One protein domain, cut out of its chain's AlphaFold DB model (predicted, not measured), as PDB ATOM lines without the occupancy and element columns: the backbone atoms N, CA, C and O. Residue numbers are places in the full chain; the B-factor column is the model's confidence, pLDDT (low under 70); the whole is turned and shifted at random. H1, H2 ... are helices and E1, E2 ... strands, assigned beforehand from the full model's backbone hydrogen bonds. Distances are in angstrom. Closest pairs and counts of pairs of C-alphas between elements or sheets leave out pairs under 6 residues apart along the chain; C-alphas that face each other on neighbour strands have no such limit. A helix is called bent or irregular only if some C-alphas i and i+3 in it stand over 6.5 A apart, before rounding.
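This is residues 15 to 125 of the 125 residues of an uncharacterized protein of Bacillus sp. BA3 (UniProt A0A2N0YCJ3). Picture a small antiparallel sheet curled like part of a barrel, built largely from one long hairpin, E2 and E3, with the short strands E4 and E1 added in turn beside one end of E3. Three separate helices lie round this sheet without touching one another, and H3 only grazes it. The printed part has 111 residues, with three named helices and four named strands in the order H1 E1 H2 E2 E3 E4 H3; the sheet's order is E1 E4 E3 E2. The class is mixed, helices and strands, with 55 residues, under half, in named elements. The whole is compact, with a radius of gyration of the C-alphas of 13.8 A and spans of 39 by 37 by 26 A.

Find C-alpha 22 at (107.754, 91.273, 42.745), where H1 begins; it runs to residue 29. E1 is residues 42 to 44, and H2 is residues 47 to 55, 12.1 A long. Look next for C-alpha 67 at (123.239, 103.080, 55.190), where E2 starts; it runs to residue 77 over 24.1 A and bends by 91 degrees at residue 71. E3, residues 85 to 93, also measures 24.1 A, and E4 is residues 98 to 100. H3, residues 112 to 123, spans 16.5 A and ends at C-alpha 123, (122.775, 104.318, 40.742); it is irregular, with C-alphas 114 and 117 7.1 A apart.

Start with the strongly twisted sheet, where E2, E3 and E4 form a meander, each strand the antiparallel neighbour of the one before. In the hairpin of E2 and E3, at 151 degrees, look for N 70 and O 90 at 2.9 A and N 88 and O 74 at 2.8 A. In the hairpin of E3 and E4, at 156 degrees, N 93 and O 98 are 2.8 A apart. E4 and edge strand E1 are antiparallel at 159 degrees, with N 43 and O 99 at 2.8 A. H3 only grazes the sheet with residues 112 to 113; its closest C-alphas to E3 are those of Trp 112 and Tyr 89, 6.9 A. H2 is only just not on the sheet, with 4 pairs of C-alphas within 10 A. H1 is not on it, and is apart from H2 and H3. Every O i to N i+4 pair is within hydrogen-bond range in H1 and H2, and 5 of 8 are in H3.

The C-alphas farthest apart, those of Lys 55 and Asp 82, are 39.6 A from each other. The printed part has no cut. The links H1 to E1, H2 to E2 and E4 to H3 are long. Mean pLDDT of the printed part is 88.2; look at residues 77 to 85 for values under 70.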
ATOM      1  N   ILE A  15     106.563 101.900  35.687       89.25
ATOM      2  CA  ILE A  15     107.586 102.173  36.701       89.25
ATOM      3  C   ILE A  15     107.072 101.688  38.063       89.25
ATOM      4  O   ILE A  15     106.109 102.261  38.588       89.25
ATOM      5  N   PRO A  16     107.671 100.635  38.645       86.25
ATOM      6  CA  PRO A  16     107.414 100.235  40.023       86.25
ATOM      7  C   PRO A  16     107.753 101.354  41.018       86.25
ATOM      8  O   PRO A  16     108.692 102.121  40.834       86.25
ATOM      9  N   CYS A  17     106.988 101.444  42.106       85.94
ATOM     10  CA  CYS A  17     107.175 102.463  43.147       85.94
ATOM     11  C   CYS A  17     107.779 101.890  44.446       85.94
ATOM     12  O   CYS A  17     107.416 102.336  45.529       85.94
ATOM     13  N   GLY A  18     108.666 100.891  44.356       76.81
ATOM     14  CA  GLY A  18     109.538 100.469  45.466       76.81
ATOM     15  C   GLY A  18     108.902  99.722  46.646       76.81
ATOM     16  O   GLY A  18     109.587  99.460  47.627       76.81
ATOM     17  N   SER A  19     107.622  99.339  46.595       80.31
ATOM     18  CA  SER A  19     106.976  98.616  47.707       80.31
ATOM     19  C   SER A  19     107.431  97.157  47.855       80.31
ATOM     20  O   SER A  19     107.282  96.576  48.925       80.31
ATOM     21  N   ALA A  20     107.905  96.543  46.772       82.94
ATOM     22  CA  ALA A  20     108.425  95.179  46.710       82.94
ATOM     23  C   ALA A  20     109.130  94.965  45.360       82.94
ATOM     24  O   ALA A  20     108.806  95.654  44.392       82.94
ATOM     25  N   CYS A  21     109.991  93.949  45.259       82.25
ATOM     26  CA  CYS A  21     110.638  93.565  43.997       82.25
ATOM     27  C   CYS A  21     109.715  92.774  43.044       82.25
ATOM     28  O   CYS A  21     109.928  92.763  41.832       82.25
ATOM     29  N   THR A  22     108.647  92.140  43.544       85.38
ATOM     30  CA  THR A  22     107.754  91.273  42.745       85.38
ATOM     31  C   THR A  22     107.157  91.939  41.493       85.38
ATOM     32  O   THR A  22     107.139  91.292  40.442       85.38
ATOM     33  N   PRO A  23     106.678  93.201  41.531       87.62
ATOM     34  CA  PRO A  23     106.214  93.893  40.329       87.62
ATOM     35  C   PRO A  23     107.298  93.978  39.250       87.62
ATOM     36  O   PRO A  23     107.025  93.639  38.102       87.62
ATOM     37  N   THR A  24     108.527  94.343  39.618       87.75
ATOM     38  CA  THR A  24     109.681  94.396  38.710       87.75
ATOM     39  C   THR A  24     109.946  93.039  38.065       87.75
ATOM     40  O   THR A  24     110.098  92.953  36.845       87.75
ATOM     41  N   LEU A  25     109.951  91.968  38.865       85.19
ATOM     42  CA  LEU A  25     110.169  90.602  38.380       85.19
ATOM     43  C   LEU A  25     109.105  90.194  37.359       85.19
ATOM     44  O   LEU A  25     109.426  89.668  36.296       85.19
ATOM     45  N   ASN A  26     107.836  90.487  37.643       88.69
ATOM     46  CA  ASN A  26     106.744  90.184  36.725       88.69
ATOM     47  C   ASN A  26     106.819  91.025  35.445       88.69
ATOM     48  O   ASN A  26     106.611  90.493  34.358       88.69
ATOM     49  N   LEU A  27     107.167  92.312  35.544       90.25
ATOM     50  CA  LEU A  27     107.382  93.156  34.368       90.25
ATOM     51  C   LEU A  27     108.532  92.631  33.502       90.25
ATOM     52  O   LEU A  27     108.404  92.628  32.280       90.25
ATOM     53  N   ARG A  28     109.624  92.145  34.110       86.44
ATOM     54  CA  ARG A  28     110.730  91.491  33.389       86.44
ATOM     55  C   ARG A  28     110.239  90.232  32.670       86.44
ATOM     56  O   ARG A  28     110.414  90.133  31.461       86.44
ATOM     57  N   ARG A  29     109.569  89.320  33.383       87.94
ATOM     58  CA  ARG A  29     109.048  88.047  32.838       87.94
ATOM     59  C   ARG A  29     108.061  88.231  31.687       87.94
ATOM     60  O   ARG A  29     108.012  87.406  30.785       87.94
ATOM     61  N   LEU A  30     107.283  89.310  31.712       90.69
ATOM     62  CA  LEU A  30     106.320  89.644  30.660       90.69
ATOM     63  C   LEU A  30     106.934  90.454  29.505       90.69
ATOM     64  O   LEU A  30     106.207  90.850  28.598       90.69
ATOM     65  N   GLY A  31     108.238  90.753  29.538       89.44
ATOM     66  CA  GLY A  31     108.895  91.605  28.540       89.44
ATOM     67  C   GLY A  31     108.418  93.064  28.559       89.44
ATOM     68  O   GLY A  31     108.583  93.787  27.579       89.44
ATOM     69  N   LEU A  32     107.800  93.502  29.661       91.69
ATOM     70  CA  LEU A  32     107.250  94.849  29.842       91.69
ATOM     71  C   LEU A  32     108.242  95.809  30.510       91.69
ATOM     72  O   LEU A  32     108.072  97.026  30.430       91.69
ATOM     73  N   ARG A  33     109.282  95.283  31.166       89.62
ATOM     74  CA  ARG A  33     110.355  96.095  31.748       89.62
ATOM     75  C   ARG A  33     111.303  96.565  30.645       89.62
ATOM     76  O   ARG A  33     111.907  95.750  29.956       89.62
ATOM     77  N   ARG A  34     111.446  97.882  30.494       87.62
ATOM     78  CA  ARG A  34     112.321  98.499  29.480       87.62
ATOM     79  C   ARG A  34     113.758  98.692  29.959       87.62
ATOM     80  O   ARG A  34     114.683  98.554  29.171       87.62
ATOM     81  N   PHE A  35     113.931  99.020  31.232       87.88
ATOM     82  CA  PHE A  35     115.213  99.284  31.883       87.88
ATOM     83  C   PHE A  35     115.081  98.993  33.383       87.88
ATOM     84  O   PHE A  35     113.977  98.743  33.865       87.88
ATOM     85  N   SER A  36     116.204  98.942  34.104       84.50
ATOM     86  CA  SER A  36     116.208  98.832  35.568       84.50
ATOM     87  C   SER A  36     116.242 100.224  36.178       84.50
ATOM     88  O   SER A  36     117.026 101.053  35.725       84.50
ATOM     89  N   LEU A  37     115.426 100.471  37.194       88.19
ATOM     90  CA  LEU A  37     115.365 101.736  37.922       88.19
ATOM     91  C   LEU A  37     115.783 101.587  39.391       88.19
ATOM     92  O   LEU A  37     115.709 100.487  39.935       88.19
ATOM     93  N   PRO A  38     116.139 102.692  40.074       88.44
ATOM     94  CA  PRO A  38     116.571 102.658  41.475       88.44
ATOM     95  C   PRO A  38     115.574 102.036  42.461       88.44
ATOM     96  O   PRO A  38     115.969 101.537  43.505       88.44
ATOM     97  N   LEU A  39     114.273 102.059  42.149       90.75
ATOM     98  CA  LEU A  39     113.221 101.506  43.010       90.75
ATOM     99  C   LEU A  39     112.767 100.097  42.612       90.75
ATOM    100  O   LEU A  39     111.802  99.581  43.176       90.75
ATOM    101  N   ASP A  40     113.435  99.468  41.651       88.25
ATOM    102  CA  ASP A  40     113.042  98.150  41.154       88.25
ATOM    103  C   ASP A  40     113.408  97.014  42.119       88.25
ATOM    104  O   ASP A  40     112.710  95.996  42.162       88.25
ATOM    105  N   TRP A  41     114.477  97.201  42.898       87.88
ATOM    106  CA  TRP A  41     115.104  96.178  43.749       87.88
ATOM    107  C   TRP A  41     115.012  96.484  45.241       87.88
ATOM    108  O   TRP A  41     115.768  95.945  46.054       87.88
ATOM    109  N   VAL A  42     114.067  97.346  45.607       91.38
ATOM    110  CA  VAL A  42     113.939  97.850  46.969       91.38
ATOM    111  C   VAL A  42     112.610  97.474  47.606       91.38
ATOM    112  O   VAL A  42     111.609  97.188  46.945       91.38
ATOM    113  N   TYR A  43     112.623  97.516  48.929       91.19
ATOM    114  CA  TYR A  43     111.456  97.511  49.783       91.19
ATOM    115  C   TYR A  43     111.347  98.862  50.495       91.19
ATOM    116  O   TYR A  43     112.284  99.306  51.160       91.19
ATOM    117  N   THR A  44     110.193  99.510  50.387       90.12
ATOM    118  CA  THR A  44     109.860 100.739  51.115       90.12
ATOM    119  C   THR A  44     108.761 100.473  52.130       90.12
ATOM    120  O   THR A  44     107.743  99.867  51.796       90.12
ATOM    121  N   GLU A  45     108.900 101.018  53.337       85.69
ATOM    122  CA  GLU A  45     107.902 100.842  54.404       85.69
ATOM    123  C   GLU A  45     106.589 101.579  54.145       85.69
ATOM    124  O   GLU A  45     105.532 101.178  54.632       85.69
ATOM    125  N   SER A  46     106.637 102.690  53.405       89.06
ATOM    126  CA  SER A  46     105.432 103.440  53.072       89.06
ATOM    127  C   SER A  46     105.576 104.236  51.784       89.06
ATOM    128  O   SER A  46     106.657 104.694  51.413       89.06
ATOM    129  N   PHE A  47     104.436 104.495  51.148       89.38
ATOM    130  CA  PHE A  47     104.370 105.366  49.980       89.38
ATOM    131  C   PHE A  47     104.770 106.819  50.294       89.38
ATOM    132  O   PHE A  47     105.248 107.527  49.413       89.38
ATOM    133  N   ALA A  48     104.615 107.276  51.542       92.94
ATOM    134  CA  ALA A  48     105.016 108.626  51.938       92.94
ATOM    135  C   ALA A  48     106.537 108.830  51.824       92.94
ATOM    136  O   ALA A  48     106.989 109.903  51.426       92.94
ATOM    137  N   GLU A  49     107.319 107.793  52.121       93.00
ATOM    138  CA  GLU A  49     108.775 107.816  51.981       93.00
ATOM    139  C   GLU A  49     109.190 107.857  50.505       93.00
ATOM    140  O   GLU A  49     110.023 108.676  50.121       93.00
ATOM    141  N   VAL A  50     108.521 107.067  49.656       92.50
ATOM    142  CA  VAL A  50     108.698 107.099  48.194       92.50
ATOM    143  C   VAL A  50     108.357 108.482  47.636       92.50
ATOM    144  O   VAL A  50     109.118 109.061  46.864       92.50
ATOM    145  N   ALA A  51     107.240 109.068  48.067       93.75
ATOM    146  CA  ALA A  51     106.854 110.414  47.664       93.75
ATOM    147  C   ALA A  51     107.877 111.468  48.122       93.75
ATOM    148  O   ALA A  51     108.175 112.394  47.365       93.75
ATOM    149  N   ARG A  52     108.448 111.329  49.330       95.00
ATOM    150  CA  ARG A  52     109.523 112.210  49.812       95.00
ATOM    151  C   ARG A  52     110.777 112.077  48.951       95.00
ATOM    152  O   ARG A  52     111.346 113.101  48.586       95.00
ATOM    153  N   LEU A  53     111.167 110.855  48.602       94.69
ATOM    154  CA  LEU A  53     112.308 110.574  47.732       94.69
ATOM    155  C   LEU A  53     112.169 111.276  46.375       94.69
ATOM    156  O   LEU A  53     113.062 112.022  45.973       94.69
ATOM    157  N   TYR A  54     111.016 111.119  45.714       93.19
ATOM    158  CA  TYR A  54     110.729 111.807  44.452       93.19
ATOM    159  C   TYR A  54     110.701 113.329  44.609       93.19
ATOM    160  O   TYR A  54     111.288 114.044  43.799       93.19
ATOM    161  N   LYS A  55     110.055 113.840  45.666       96.50
ATOM    162  CA  LYS A  55     109.984 115.282  45.948       96.50
ATOM    163  C   LYS A  55     111.370 115.902  46.132       96.50
ATOM    164  O   LYS A  55     111.587 117.034  45.713       96.50
ATOM    165  N   ASN A  56     112.288 115.163  46.746       96.69
ATOM    166  CA  ASN A  56     113.660 115.592  46.991       96.69
ATOM    167  C   ASN A  56     114.620 115.228  45.851       96.69
ATOM    168  O   ASN A  56     115.826 115.401  46.009       96.69
ATOM    169  N   GLN A  57     114.106 114.722  44.724       94.25
ATOM    170  CA  GLN A  57     114.897 114.349  43.551       94.25
ATOM    171  C   GLN A  57     116.070 113.422  43.904       94.25
ATOM    172  O   GLN A  57     117.181 113.619  43.424       94.25
ATOM    173  N   PHE A  58     115.830 112.435  44.775       94.44
ATOM    174  CA  PHE A  58     116.836 111.456  45.205       94.44
ATOM    175  C   PHE A  58     118.070 112.061  45.902       94.44
ATOM    176  O   PHE A  58     119.076 111.382  46.096       94.44
ATOM    177  N   LYS A  59     118.015 113.324  46.343       96.25
ATOM    178  CA  LYS A  59     119.109 113.941  47.099       96.25
ATOM    179  C   LYS A  59     119.398 113.134  48.366       96.25
ATOM    180  O   LYS A  59     118.480 112.885  49.138       96.25
ATOM    181  N   GLU A  60     120.661 112.779  48.591       96.56
ATOM    182  CA  GLU A  60     121.122 111.949  49.720       96.56
ATOM    183  C   GLU A  60     120.596 110.502  49.732       96.56
ATOM    184  O   GLU A  60     120.768 109.791  50.727       96.56
ATOM    185  N   TYR A  61     119.977 110.055  48.633       96.25
ATOM    186  CA  TYR A  61     119.494 108.689  48.493       96.25
ATOM    187  C   TYR A  61     120.654 107.708  48.397       96.25
ATOM    188  O   TYR A  61     121.560 107.872  47.578       96.25
ATOM    189  N   MET A  62     120.591 106.684  49.243       96.50
ATOM    190  CA  MET A  62     121.586 105.624  49.351       96.50
ATOM    191  C   MET A  62     123.017 106.141  49.542       96.50
ATOM    192  O   MET A  62     123.968 105.504  49.107       96.50
ATOM    193  N   GLU A  63     123.199 107.289  50.196       97.56
ATOM    194  CA  GLU A  63     124.534 107.748  50.581       97.56
ATOM    195  C   GLU A  63     125.089 106.868  51.698       97.56
ATOM    196  O   GLU A  63     124.397 106.634  52.685       97.56
ATOM    197  N   LEU A  64     126.354 106.443  51.595       96.94
ATOM    198  CA  LEU A  64     126.977 105.485  52.523       96.94
ATOM    199  C   LEU A  64     126.761 105.832  54.005       96.94
ATOM    200  O   LEU A  64     126.490 104.952  54.814       96.94
ATOM    201  N   ARG A  65     126.817 107.124  54.358       97.31
ATOM    202  CA  ARG A  65     126.592 107.614  55.732       97.31
ATOM    203  C   ARG A  65     125.181 107.361  56.280       97.31
ATOM    204  O   ARG A  65     124.988 107.413  57.489       97.31
ATOM    205  N   ASN A  66     124.206 107.139  55.404       97.56
ATOM    206  CA  ASN A  66     122.810 106.873  55.741       97.56
ATOM    207  C   ASN A  66     122.509 105.364  55.786       97.56
ATOM    208  O   ASN A  66     121.404 104.986  56.190       97.56
ATOM    209  N   LEU A  67     123.455 104.512  55.370       97.81
ATOM    210  CA  LEU A  67     123.239 103.080  55.190       97.81
ATOM    211  C   LEU A  67     123.495 102.275  56.467       97.81
ATOM    212  O   LEU A  67     124.471 102.496  57.182       97.81
ATOM    213  N   THR A  68     122.642 101.287  56.716       96.94
ATOM    214  CA  THR A  68     122.826 100.272  57.762       96.94
ATOM    215  C   THR A  68     122.474  98.892  57.235       96.94
ATOM    216  O   THR A  68     121.509  98.749  56.481       96.94
ATOM    217  N   LEU A  69     123.195  97.869  57.693       96.38
ATOM    218  CA  LEU A  69     122.762  96.488  57.513       96.38
ATOM    219  C   LEU A  69     121.469  96.224  58.286       96.38
ATOM    220  O   LEU A  69     121.282  96.713  59.401       96.38
ATOM    221  N   VAL A  70     120.594  95.437  57.674       94.81
ATOM    222  CA  VAL A  70     119.398  94.877  58.298       94.81
ATOM    223  C   VAL A  70     119.596  93.372  58.412       94.81
ATOM    224  O   VAL A  70     120.130  92.750  57.493       94.81
ATOM    225  N   ASP A  71     119.155  92.793  59.527       90.19
ATOM    226  CA  ASP A  71     119.203  91.347  59.721       90.19
ATOM    227  C   ASP A  71     118.436  90.604  58.618       90.19
ATOM    228  O   ASP A  71     117.348  91.004  58.193       90.19
ATOM    229  N   GLY A  72     119.006  89.480  58.192       86.56
ATOM    230  CA  GLY A  72     118.497  88.665  57.096       86.56
ATOM    231  C   GLY A  72     119.309  88.829  55.815       86.56
ATOM    232  O   GLY A  72     120.348  89.484  55.771       86.56
ATOM    233  N   SER A  73     118.839  88.177  54.759       82.81
ATOM    234  CA  SER A  73     119.491  88.188  53.454       82.81
ATOM    235  C   SER A  73     118.450  88.130  52.350       82.81
ATOM    236  O   SER A  73     117.445  87.425  52.472       82.81
ATOM    237  N   GLY A  74     118.708  88.843  51.261       81.81
ATOM    238  CA  GLY A  74     117.991  88.658  50.011       81.81
ATOM    239  C   GLY A  74     118.610  87.520  49.208       81.81
ATOM    240  O   GLY A  74     119.810  87.254  49.304       81.81
ATOM    241  N   THR A  75     117.810  86.888  48.361       78.75
ATOM    242  CA  THR A  75     118.308  85.990  47.317       78.75
ATOM    243  C   THR A  75     117.735  86.453  45.994       78.75
ATOM    244  O   THR A  75     116.523  86.648  45.884       78.75
ATOM    245  N   TYR A  76     118.596  86.635  44.997       72.25
ATOM    246  CA  TYR A  76     118.165  86.916  43.635       72.25
ATOM    247  C   TYR A  76     118.606  85.801  42.691       72.25
ATOM    248  O   TYR A  76     119.688  85.232  42.842       72.25
ATOM    249  N   PHE A  77     117.739  85.494  41.728       65.06
ATOM    250  CA  PHE A  77     118.026  84.592  40.623       65.06
ATOM    251  C   PHE A  77     118.260  85.454  39.395       65.06
ATOM    252  O   PHE A  77     117.357  86.182  38.975       65.06
ATOM    253  N   ASP A  78     119.465  85.393  38.836       59.19
ATOM    254  CA  ASP A  78     119.677  85.969  37.520       59.19
ATOM    255  C   ASP A  78     119.018  85.059  36.483       59.19
ATOM    256  O   ASP A  78     119.510  83.976  36.186       59.19
ATOM    257  N   ASP A  79     117.858  85.474  35.976       55.19
ATOM    258  CA  ASP A  79     117.101  84.707  34.983       55.19
ATOM    259  C   ASP A  79     117.826  84.636  33.610       55.19
ATOM    260  O   ASP A  79     117.393  83.868  32.751       55.19
ATOM    261  N   ASP A  80     118.907  85.409  33.385       54.09
ATOM    262  CA  ASP A  80     119.668  85.430  32.115       54.09
ATOM    263  C   ASP A  80     120.910  84.513  32.118       54.09
ATOM    264  O   ASP A  80     121.515  84.296  31.063       54.09
ATOM    265  N   VAL A  81     121.303  83.956  33.270       46.78
ATOM    266  CA  VAL A  81     122.475  83.078  33.411       46.78
ATOM    267  C   VAL A  81     122.076  81.851  34.221       46.78
ATOM    268  O   VAL A  81     121.545  81.976  35.320       46.78
ATOM    269  N   ASP A  82     122.344  80.660  33.686       44.44
ATOM    270  CA  ASP A  82     122.109  79.383  34.360       44.44
ATOM    271  C   ASP A  82     122.523  79.419  35.850       44.44
ATOM    272  O   ASP A  82     123.701  79.499  36.201       44.44
ATOM    273  N   ILE A  83     121.500  79.344  36.710       49.47
ATOM    274  CA  ILE A  83     121.473  78.818  38.083       49.47
ATOM    275  C   ILE A  83     122.703  79.130  38.950       49.47
ATOM    276  O   ILE A  83     123.496  78.248  39.258       49.47
ATOM    277  N   ASN A  84     122.789  80.353  39.478       53.69
ATOM    278  CA  ASN A  84     123.356  80.567  40.812       53.69
ATOM    279  C   ASN A  84     122.548  81.636  41.550       53.69
ATOM    280  O   ASN A  84     122.576  82.814  41.205       53.69
ATOM    281  N   ALA A  85     121.810  81.207  42.572       68.56
ATOM    282  CA  ALA A  85     121.203  82.110  43.535       68.56
ATOM    283  C   ALA A  85     122.312  82.917  44.226       68.56
ATOM    284  O   ALA A  85     123.168  82.338  44.896       68.56
ATOM    285  N   VAL A  86     122.300  84.240  44.068       81.62
ATOM    286  CA  VAL A  86     123.248  85.123  44.755       81.62
ATOM    287  C   VAL A  86     122.589  85.617  46.034       81.62
ATOM    288  O   VAL A  86     121.534  86.260  45.998       81.62
ATOM    289  N   ASN A  87     123.204  85.300  47.174       89.81
ATOM    290  CA  ASN A  87     122.798  85.877  48.448       89.81
ATOM    291  C   ASN A  87     123.300  87.315  48.540       89.81
ATOM    292  O   ASN A  87     124.403  87.641  48.106       89.81
ATOM    293  N   THR A  88     122.471  88.170  49.112       92.62
ATOM    294  CA  THR A  88     122.663  89.619  49.151       92.62
ATOM    295  C   THR A  88     122.381  90.128  50.554       92.62
ATOM    296  O   THR A  88     121.514  89.603  51.259       92.62
ATOM    297  N   TYR A  89     123.132  91.139  50.974       95.00
ATOM    298  CA  TYR A  89     122.852  91.880  52.189       95.00
ATOM    299  C   TYR A  89     121.595  92.726  52.005       95.00
ATOM    300  O   TYR A  89     121.391  93.345  50.959       95.00
ATOM    301  N   LEU A  90     120.783  92.804  53.057       95.12
ATOM    302  CA  LEU A  90     119.724  93.799  53.143       95.12
ATOM    303  C   LEU A  90     120.333  95.096  53.667       95.12
ATOM    304  O   LEU A  90     120.788  95.164  54.810       95.12
ATOM    305  N   VAL A  91     120.359  96.126  52.825       96.50
ATOM    306  CA  VAL A  91     120.986  97.412  53.155       96.50
ATOM    307  C   VAL A  91     119.923  98.493  53.163       96.50
ATOM    308  O   VAL A  91     119.264  98.740  52.156       96.50
ATOM    309  N   ARG A  92     119.744  99.148  54.308       96.81
ATOM    310  CA  ARG A  92     118.735 100.185  54.501       96.81
ATOM    311  C   ARG A  92     119.343 101.573  54.454       96.81
ATOM    312  O   ARG A  92     120.205 101.889  55.261       96.81
ATOM    313  N   ASP A  93     118.792 102.418  53.597       97.38
ATOM    314  CA  ASP A  93     118.905 103.867  53.692       97.38
ATOM    315  C   ASP A  93     117.949 104.382  54.774       97.38
ATOM    316  O   ASP A  93     116.725 104.336  54.632       97.38
ATOM    317  N   ASN A  94     118.509 104.888  55.870       97.38
ATOM    318  CA  ASN A  94     117.741 105.451  56.978       97.38
ATOM    319  C   ASN A  94     117.193 106.850  56.690       97.38
ATOM    320  O   ASN A  94     116.219 107.262  57.322       97.38
ATOM    321  N   HIS A  95     117.780 107.570  55.733       97.19
ATOM    322  CA  HIS A  95     117.313 108.886  55.329       97.19
ATOM    323  C   HIS A  95     116.007 108.807  54.543       97.19
ATOM    324  O   HIS A  95     115.179 109.696  54.717       97.19
ATOM    325  N   TYR A  96     115.775 107.753  53.750       96.00
ATOM    326  CA  TYR A  96     114.504 107.513  53.038       96.00
ATOM    327  C   TYR A  96     113.729 106.267  53.477       96.00
ATOM    328  O   TYR A  96     112.673 105.997  52.920       96.00
ATOM    329  N   LYS A  97     114.213 105.511  54.467       95.62
ATOM    330  CA  LYS A  97     113.592 104.254  54.929       95.62
ATOM    331  C   LYS A  97     113.335 103.269  53.781       95.62
ATOM    332  O   LYS A  97     112.281 102.631  53.701       95.62
ATOM    333  N   VAL A  98     114.313 103.178  52.884       95.06
ATOM    334  CA  VAL A  98     114.310 102.281  51.727       95.06
ATOM    335  C   VAL A  98     115.345 101.199  51.972       95.06
ATOM    336  O   VAL A  98     116.496 101.505  52.268       95.06
ATOM    337  N   THR A  99     114.947  99.941  51.846       95.62
ATOM    338  CA  THR A  99     115.847  98.796  51.968       95.62
ATOM    339  C   THR A  99     116.139  98.233  50.586       95.62
ATOM    340  O   THR A  99     115.236  97.725  49.927       95.62
ATOM    341  N   SER A 100     117.395  98.301  50.156       93.88
ATOM    342  CA  SER A 100     117.903  97.540  49.016       93.88
ATOM    343  C   SER A 100     117.928  96.055  49.364       93.88
ATOM    344  O   SER A 100     118.443  95.671  50.417       93.88
ATOM    345  N   VAL A 101     117.395  95.229  48.464       91.81
ATOM    346  CA  VAL A 101     117.278  93.782  48.668       91.81
ATOM    347  C   VAL A 101     118.315  93.006  47.864       91.81
ATOM    348  O   VAL A 101     118.732  91.954  48.325       91.81
ATOM    349  N   HIS A 102     118.724  93.490  46.685       88.50
ATOM    350  CA  HIS A 102     119.521  92.695  45.738       88.50
ATOM    351  C   HIS A 102     120.816  93.361  45.259       88.50
ATOM    352  O   HIS A 102     121.594  92.725  44.554       88.50
ATOM    353  N   ASP A 103     121.081  94.607  45.651       89.81
ATOM    354  CA  ASP A 103     122.196  95.372  45.085       89.81
ATOM    355  C   ASP A 103     123.562  95.106  45.754       89.81
ATOM    356  O   ASP A 103     124.599  95.471  45.201       89.81
ATOM    357  N   PHE A 104     123.586  94.453  46.923       93.25
ATOM    358  CA  PHE A 104     124.803  94.229  47.719       93.25
ATOM    359  C   PHE A 104     125.088  92.727  47.871       93.25
ATOM    360  O   PHE A 104     124.576  92.108  48.805       93.25
ATOM    361  N   PRO A 105     125.867  92.100  46.973       92.38
ATOM    362  CA  PRO A 105     126.139  90.665  47.039       92.38
ATOM    363  C   PRO A 105     126.992  90.295  48.258       92.38
ATOM    364  O   PRO A 105     127.910  91.023  48.637       92.38
ATOM    365  N   ILE A 106     126.719  89.129  48.844       91.69
ATOM    366  CA  ILE A 106     127.558  88.526  49.883       91.69
ATOM    367  C   ILE A 106     128.717  87.814  49.189       91.69
ATOM    368  O   ILE A 106     128.513  86.829  48.478       91.69
ATOM    369  N   LEU A 107     129.934  88.320  49.388       90.88
ATOM    370  CA  LEU A 107     131.152  87.787  48.783       90.88
ATOM    371  C   LEU A 107     132.076  87.214  49.870       90.88
ATOM    372  O   LEU A 107     132.145  87.789  50.956       90.88
ATOM    373  N   PRO A 108     132.796  86.108  49.600       91.06
ATOM    374  CA  PRO A 108     133.798  85.596  50.529       91.06
ATOM    375  C   PRO A 108     134.844  86.665  50.854       91.06
ATOM    376  O   PRO A 108     135.309  87.364  49.953       91.06
ATOM    377  N   ASP A 109     135.199  86.764  52.135       92.44
ATOM    378  CA  ASP A 109     136.262  87.634  52.654       92.44
ATOM    379  C   ASP A 109     136.090  89.132  52.348       92.44
ATOM    380  O   ASP A 109     137.074  89.870  52.299       92.44
ATOM    381  N   LYS A 110     134.849  89.588  52.136       92.88
ATOM    382  CA  LYS A 110     134.531  91.001  51.908       92.88
ATOM    383  C   LYS A 110     133.417  91.489  52.811       92.88
ATOM    384  O   LYS A 110     132.408  90.813  53.005       92.88
ATOM    385  N   GLU A 111     133.570  92.717  53.274       94.00
ATOM    386  CA  GLU A 111     132.509  93.451  53.942       94.00
ATOM    387  C   GLU A 111     131.517  94.028  52.922       94.00
ATOM    388  O   GLU A 111     131.868  94.392  51.796       94.00
ATOM    389  N   TRP A 112     130.252  94.168  53.323       92.31
ATOM    390  CA  TRP A 112     129.166  94.622  52.439       92.31
ATOM    391  C   TRP A 112     129.461  95.971  51.756       92.31
ATOM    392  O   TRP A 112     129.174  96.156  50.569       92.31
ATOM    393  N   PHE A 113     130.071  96.910  52.489       94.31
ATOM    394  CA  PHE A 113     130.348  98.266  52.014       94.31
ATOM    395  C   PHE A 113     131.466  98.310  50.968       94.31
ATOM    396  O   PHE A 113     131.596  99.307  50.266       94.31
ATOM    397  N   GLU A 114     132.254  97.245  50.805       95.69
ATOM    398  CA  GLU A 114     133.295  97.197  49.773       95.69
ATOM    399  C   GLU A 114     132.708  97.178  48.355       95.69
ATOM    400  O   GLU A 114     133.362  97.596  47.402       95.69
ATOM    401  N   THR A 115     131.454  96.740  48.207       93.06
ATOM    402  CA  THR A 115     130.721  96.772  46.927       93.06
ATOM    403  C   THR A 115     129.973  98.086  46.685       93.06
ATOM    404  O   THR A 115     129.521  98.341  45.568       93.06
ATOM    405  N   TYR A 116     129.897  98.960  47.697       96.19
ATOM    406  CA  TYR A 116     129.183 100.234  47.620       96.19
ATOM    407  C   TYR A 116     129.629 101.132  46.455       96.19
ATOM    408  O   TYR A 116     128.746 101.676  45.792       96.19
ATOM    409  N   PRO A 117     130.934 101.298  46.141       96.06
ATOM    410  CA  PRO A 117     131.342 102.162  45.033       96.06
ATOM    411  C   PRO A 117     130.740 101.734  43.689       96.06
ATOM    412  O   PRO A 117     130.268 102.583  42.940       96.06
ATOM    413  N   TYR A 118     130.685 100.424  43.419       93.00
ATOM    414  CA  TYR A 118     130.086  99.881  42.198       93.00
ATOM    415  C   TYR A 118     128.571 100.106  42.160       93.00
ATOM    416  O   TYR A 118     128.021 100.534  41.146       93.00
ATOM    417  N   PHE A 119     127.896  99.856  43.285       93.44
ATOM    418  CA  PHE A 119     126.474 100.149  43.422       93.44
ATOM    419  C   PHE A 119     126.180 101.633  43.154       93.44
ATOM    420  O   PHE A 119     125.291 101.955  42.366       93.44
ATOM    421  N   LYS A 120     126.952 102.536  43.770       95.19
ATOM    422  CA  LYS A 120     126.751 103.982  43.662       95.19
ATOM    423  C   LYS A 120     127.003 104.488  42.242       95.19
ATOM    424  O   LYS A 120     126.192 105.245  41.723       95.19
ATOM    425  N   GLU A 121     128.055 104.000  41.584       93.94
ATOM    426  CA  GLU A 121     128.310 104.285  40.169       93.94
ATOM    427  C   GLU A 121     127.134 103.852  39.286       93.94
ATOM    428  O   GLU A 121     126.764 104.572  38.366       93.94
ATOM    429  N   ASN A 122     126.519 102.694  39.553       90.25
ATOM    430  CA  ASN A 122     125.362 102.243  38.785       90.25
ATOM    431  C   ASN A 122     124.090 103.056  39.070       90.25
ATOM    432  O   ASN A 122     123.289 103.254  38.160       90.25
ATOM    433  N   LEU A 123     123.909 103.500  40.313       91.31
ATOM    434  CA  LEU A 123     122.775 104.318  40.742       91.31
ATOM    435  C   LEU A 123     122.788 105.721  40.113       91.31
ATOM    436  O   LEU A 123     121.721 106.261  39.835       91.31
ATOM    437  N   ASP A 124     123.974 106.294  39.899       88.69
ATOM    438  CA  ASP A 124     124.154 107.669  39.412       88.69
ATOM    439  C   ASP A 124     124.231 107.778  37.863       88.69
ATOM    440  O   ASP A 124     124.521 108.859  37.342       88.69
ATOM    441  N   LYS A 125     123.987 106.683  37.122       84.00
ATOM    442  CA  LYS A 125     123.885 106.667  35.643       84.00
ATOM    443  C   LYS A 125     122.576 107.272  35.141       84.00
ATOM    444  O   LYS A 125     122.637 107.986  34.114       84.00
TER     445      LYS A 125